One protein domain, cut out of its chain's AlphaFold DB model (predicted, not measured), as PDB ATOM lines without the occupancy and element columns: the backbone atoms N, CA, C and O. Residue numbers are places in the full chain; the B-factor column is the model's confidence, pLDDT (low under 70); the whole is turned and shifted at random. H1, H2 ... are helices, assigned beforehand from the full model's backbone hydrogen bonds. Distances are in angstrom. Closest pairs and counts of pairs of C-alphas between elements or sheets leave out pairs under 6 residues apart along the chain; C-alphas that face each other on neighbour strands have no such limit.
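This is residues 6 to 48 of the 234 residues of an uncharacterized protein of Cladophialophora yegresii CBS 114405 (UniProt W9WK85). The printed part is an open hook: short helix H1, then short helix H2 at one end, where the chain turns and folds back as a long link, residues 24 to 36, towards H3. Residues 35 to 48, of which 37 to 47 belong to H3, stick out at the other end as a free arm. The printed part has 43 residues with three named helices, in the order H1, H2, H3, and no named strand; the class is all helix. It is extended, with a radius of gyration of the C-alphas of 14.7 A, and its C-alphas span 48 by 19 by 13 A.

H1, residues 6 to 12, touches no helix. A short link of 6 residues joins it to H2, residues 19 to 23, yet H1 and H2 are apart. A long link of 13 residues joins H2 to H3, residues 37 to 47, and these two are apart as well. H1 and H3 are also apart. In H1 and H2 every O i to N i+4 pair is within hydrogen-bond range; in H3 3 of 7 are, beside 4 of 8 O i to N i+3 pairs.

H1 runs from Arg 6, with its C-alpha at (305.640, 442.473, 390.572), to Ile 12, 10.2 A from first to last C-alpha. H2 runs from Pro 19, with its C-alpha at (308.698, 437.391, 401.202), to Phe 23, over 5.7 A. H3, the longest helix, runs from Pro 37 over 16.6 A to Ala 47, with its C-alpha at (297.123, 445.088, 361.217).

The outline is a rod, and the two C-alphas farthest apart, those of Leu 24 and Glu 48, are 47.7 A apart. The printed part has no cut. The mean pLDDT of the printed part is 83.1, and residues 43 to 48 are under 70.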
ATOM      1  N   ARG A   6     305.446 443.287 391.781       87.56
ATOM      2  CA  ARG A   6     305.640 442.473 390.572       87.56
ATOM      3  C   ARG A   6     305.631 443.332 389.306       87.56
ATOM      4  O   ARG A   6     306.532 443.202 388.480       87.56
ATOM      5  N   ASP A   7     304.675 444.253 389.187       89.25
ATOM      6  CA  ASP A   7     304.554 445.167 388.041       89.25
ATOM      7  C   ASP A   7     305.753 446.125 387.949       89.25
ATOM      8  O   ASP A   7     306.299 446.358 386.869       89.25
ATOM      9  N   LEU A   8     306.208 446.658 389.092       88.50
ATOM     10  CA  LEU A   8     307.403 447.502 389.145       88.50
ATOM     11  C   LEU A   8     308.640 446.731 388.685       88.50
ATOM     12  O   LEU A   8     309.407 447.241 387.869       88.50
ATOM     13  N   ALA A   9     308.829 445.514 389.196       90.00
ATOM     14  CA  ALA A   9     309.958 444.674 388.833       90.00
ATOM     15  C   ALA A   9     309.962 444.324 387.339       90.00
ATOM     16  O   ALA A   9     311.006 444.437 386.692       90.00
ATOM     17  N   ALA A  10     308.791 444.005 386.774       89.19
ATOM     18  CA  ALA A  10     308.620 443.788 385.341       89.19
ATOM     19  C   ALA A  10     308.990 445.039 384.522       89.19
ATOM     20  O   ALA A  10     309.711 444.940 383.532       89.19
ATOM     21  N   ASN A  11     308.584 446.231 384.975       91.12
ATOM     22  CA  ASN A  11     308.894 447.495 384.298       91.12
ATOM     23  C   ASN A  11     310.391 447.817 384.225       91.12
ATOM     24  O   ASN A  11     310.839 448.420 383.245       91.12
ATOM     25  N   ILE A  12     311.150 447.478 385.271       90.75
ATOM     26  CA  ILE A  12     312.591 447.768 385.365       90.75
ATOM     27  C   ILE A  12     313.475 446.573 384.979       90.75
ATOM     28  O   ILE A  12     314.690 446.728 384.895       90.75
ATOM     29  N   GLY A  13     312.882 445.406 384.712       90.12
ATOM     30  CA  GLY A  13     313.592 444.203 384.274       90.12
ATOM     31  C   GLY A  13     314.364 443.486 385.382       90.12
ATOM     32  O   GLY A  13     315.401 442.887 385.102       90.12
ATOM     33  N   ILE A  14     313.892 443.548 386.633       91.38
ATOM     34  CA  ILE A  14     314.483 442.790 387.748       91.38
ATOM     35  C   ILE A  14     313.608 441.600 388.131       91.38
ATOM     36  O   ILE A  14     312.394 441.605 387.937       91.38
ATOM     37  N   LYS A  15     314.226 440.579 388.728       89.56
ATOM     38  CA  LYS A  15     313.492 439.457 389.310       89.56
ATOM     39  C   LYS A  15     312.774 439.922 390.580       89.56
ATOM     40  O   LYS A  15     313.416 440.442 391.489       89.56
ATOM     41  N   PHE A  16     311.467 439.696 390.651       89.62
ATOM     42  CA  PHE A  16     310.686 439.853 391.875       89.62
ATOM     43  C   PHE A  16     310.558 438.516 392.602       89.62
ATOM     44  O   PHE A  16     310.442 437.477 391.952       89.62
ATOM     45  N   GLN A  17     310.559 438.557 393.933       89.81
ATOM     46  CA  GLN A  17     310.178 437.437 394.789       89.81
ATOM     47  C   GLN A  17     309.314 437.970 395.936       89.81
ATOM     48  O   GLN A  17     309.622 439.032 396.485       89.81
ATOM     49  N   THR A  18     308.248 437.259 396.305       89.88
ATOM     50  CA  THR A  18     307.506 437.572 397.541       89.88
ATOM     51  C   THR A  18     308.363 437.259 398.776       89.88
ATOM     52  O   THR A  18     309.349 436.519 398.669       89.88
ATOM     53  N   PRO A  19     308.020 437.782 399.968       91.44
ATOM     54  CA  PRO A  19     308.698 437.391 401.202       91.44
ATOM     55  C   PRO A  19     308.724 435.869 401.415       91.44
ATOM     56  O   PRO A  19     309.751 435.321 401.805       91.44
ATOM     57  N   GLU A  20     307.636 435.170 401.106       93.44
ATOM     58  CA  GLU A  20     307.523 433.715 401.238       93.44
ATOM     59  C   GLU A  20     308.447 432.992 400.246       93.44
ATOM     60  O   GLU A  20     309.158 432.057 400.617       93.44
ATOM     61  N   GLU A  21     308.498 433.454 398.995       92.38
ATOM     62  CA  GLU A  21     309.392 432.909 397.968       92.38
ATOM     63  C   GLU A  21     310.873 433.146 398.320       92.38
ATOM     64  O   GLU A  21     311.710 432.274 398.091       92.38
ATOM     65  N   PHE A  22     311.213 434.316 398.875       92.06
ATOM     66  CA  PHE A  22     312.597 434.699 399.168       92.06
ATOM     67  C   PHE A  22     313.124 434.110 400.483       92.06
ATOM     68  O   PHE A  22     314.240 433.598 400.521       92.06
ATOM     69  N   PHE A  23     312.344 434.182 401.566       95.38
ATOM     70  CA  PHE A  23     312.792 433.773 402.903       95.38
ATOM     71  C   PHE A  23     312.437 432.327 403.249       95.38
ATOM     72  O   PHE A  23     313.147 431.707 404.038       95.38
ATOM     73  N   LEU A  24     311.348 431.790 402.689       93.75
ATOM     74  CA  LEU A  24     310.816 430.474 403.065       93.75
ATOM     75  C   LEU A  24     310.962 429.423 401.956       93.75
ATOM     76  O   LEU A  24     310.535 428.287 402.151       93.75
ATOM     77  N   ASN A  25     311.568 429.772 400.812       91.31
ATOM     78  CA  ASN A  25     311.630 428.927 399.612       91.31
ATOM     79  C   ASN A  25     310.246 428.398 399.185       91.31
ATOM     80  O   ASN A  25     310.127 427.272 398.692       91.31
ATOM     81  N   ALA A  26     309.193 429.192 399.402       91.94
ATOM     82  CA  ALA A  26     307.851 428.843 398.962       91.94
ATOM     83  C   ALA A  26     307.781 428.783 397.419       91.94
ATOM     84  O   ALA A  26     308.539 429.485 396.740       91.94
ATOM     85  N   PRO A  27     306.890 427.954 396.843       91.00
ATOM     86  CA  PRO A  27     306.673 427.935 395.401       91.00
ATOM     87  C   PRO A  27     306.109 429.273 394.912       91.00
ATOM     88  O   PRO A  27     305.346 429.929 395.616       91.00
ATOM     89  N   THR A  28     306.460 429.652 393.682       88.19
ATOM     90  CA  THR A  28     305.975 430.893 393.071       88.19
ATOM     91  C   THR A  28     304.469 430.853 392.857       88.19
ATOM     92  O   THR A  28     303.954 429.953 392.190       88.19
ATOM     93  N   GLU A  29     303.774 431.861 393.374       84.00
ATOM     94  CA  GLU A  29     302.339 432.005 393.144       84.00
ATOM     95  C   GLU A  29     302.053 432.581 391.746       84.00
ATOM     96  O   GLU A  29     302.729 433.535 391.324       84.00
ATOM     97  N   PRO A  30     301.039 432.049 391.029       83.19
ATOM     98  CA  PRO A  30     300.555 432.645 389.792       83.19
ATOM     99  C   PRO A  30     300.139 434.099 390.017       83.19
ATOM    100  O   PRO A  30     299.480 434.424 391.004       83.19
ATOM    101  N   TYR A  31     300.504 434.974 389.086       81.44
ATOM    102  CA  TYR A  31     300.133 436.380 389.136       81.44
ATOM    103  C   TYR A  31     299.662 436.842 387.769       81.44
ATOM    104  O   TYR A  31     300.418 436.802 386.802       81.44
ATOM    105  N   ASP A  32     298.415 437.301 387.728       81.94
ATOM    106  CA  ASP A  32     297.810 437.883 386.542       81.94
ATOM    107  C   ASP A  32     297.879 439.406 386.628       81.94
ATOM    108  O   ASP A  32     297.319 440.023 387.548       81.94
ATOM    109  N   HIS A  33     298.523 440.024 385.639       83.50
ATOM    110  CA  HIS A  33     298.481 441.469 385.488       83.50
ATOM    111  C   HIS A  33     297.052 441.910 385.161       83.50
ATOM    112  O   HIS A  33     296.322 441.304 384.376       83.50
ATOM    113  N   ILE A  34     296.644 443.026 385.752       84.56
ATOM    114  CA  ILE A  34     295.266 443.537 385.621       84.56
ATOM    115  C   ILE A  34     295.031 444.179 384.268       84.56
ATOM    116  O   ILE A  34     293.901 444.279 383.788       84.56
ATOM    117  N   PHE A  35     296.118 444.643 383.674       89.69
ATOM    118  CA  PHE A  35     296.152 445.207 382.354       89.69
ATOM    119  C   PHE A  35     297.458 444.775 381.704       89.69
ATOM    120  O   PHE A  35     298.512 444.899 382.316       89.69
ATOM    121  N   GLU A  36     297.370 444.278 380.473       90.50
ATOM    122  CA  GLU A  36     298.509 443.798 379.691       90.50
ATOM    123  C   GLU A  36     298.743 444.738 378.504       90.50
ATOM    124  O   GLU A  36     298.078 444.586 377.470       90.50
ATOM    125  N   PRO A  37     299.664 445.714 378.612       90.62
ATOM    126  CA  PRO A  37     299.902 446.690 377.548       90.62
ATOM    127  C   PRO A  37     300.360 446.025 376.245       90.62
ATOM    128  O   PRO A  37     299.954 446.423 375.155       90.62
ATOM    129  N   SER A  38     301.161 444.962 376.350       87.44
ATOM    130  CA  SER A  38     301.719 444.220 375.213       87.44
ATOM    131  C   SER A  38     300.655 443.738 374.219       87.44
ATOM    132  O   SER A  38     300.877 443.811 373.010       87.44
ATOM    133  N   ARG A  39     299.467 443.340 374.701       88.69
ATOM    134  CA  ARG A  39     298.353 442.874 373.853       88.69
ATOM    135  C   ARG A  39     297.880 443.943 372.872       88.69
ATOM    136  O   ARG A  39     297.566 443.631 371.731       88.69
ATOM    137  N   TYR A  40     297.879 445.205 373.287       86.75
ATOM    138  CA  TYR A  40     297.444 446.323 372.449       86.75
ATOM    139  C   TYR A  40     298.510 446.772 371.445       86.75
ATOM    140  O   TYR A  40     298.172 447.432 370.471       86.75
ATOM    141  N   LEU A  41     299.780 446.407 371.658       85.75
ATOM    142  CA  LEU A  41     300.869 446.697 370.716       85.75
ATOM    143  C   LEU A  41     301.016 445.619 369.635       85.75
ATOM    144  O   LEU A  41     301.481 445.917 368.538       85.75
ATOM    145  N   GLN A  42     300.627 444.377 369.939       70.88
ATOM    146  CA  GLN A  42     300.659 443.254 368.994       70.88
ATOM    147  C   GLN A  42     299.557 443.364 367.934       70.88
ATOM    148  O   GLN A  42     299.808 443.095 366.762       70.88
ATOM    149  N   VAL A  43     298.357 443.814 368.320       60.59
ATOM    150  CA  VAL A  43     297.234 444.025 367.387       60.59
ATOM    151  C   VAL A  43     297.595 445.049 366.305       60.59
ATOM    152  O   VAL A  43     297.267 444.848 365.140       60.59
ATOM    153  N   THR A  44     298.350 446.096 366.652       54.16
ATOM    154  CA  THR A  44     298.840 447.093 365.686       54.16
ATOM    155  C   THR A  44     299.848 446.498 364.695       54.16
ATOM    156  O   THR A  44     299.823 446.847 363.524       54.16
ATOM    157  N   GLN A  45     300.689 445.550 365.128       48.62
ATOM    158  CA  GLN A  45     301.659 444.869 364.254       48.62
ATOM    159  C   GLN A  45     301.004 443.833 363.327       48.62
ATOM    160  O   GLN A  45     301.465 443.640 362.207       48.62
ATOM    161  N   ALA A  46     299.924 443.181 363.767       43.34
ATOM    162  CA  ALA A  46     299.146 442.273 362.922       43.34
ATOM    163  C   ALA A  46     298.297 443.027 361.879       43.34
ATOM    164  O   ALA A  46     298.109 442.536 360.774       43.34
ATOM    165  N   ALA A  47     297.834 444.244 362.183       45.81
ATOM    166  CA  ALA A  47     297.123 445.088 361.217       45.81
ATOM    167  C   ALA A  47     298.018 445.578 360.056       45.81
ATOM    168  O   ALA A  47     297.508 445.899 358.984       45.81
ATOM    169  N   GLU A  48     299.345 445.579 360.230       42.34
ATOM    170  CA  GLU A  48     300.317 445.841 359.156       42.34
ATOM    171  C   GLU A  48     300.608 444.598 358.285       42.34
ATOM    172  O   GLU A  48     301.291 444.697 357.266       42.34
TER     173      GLU A  48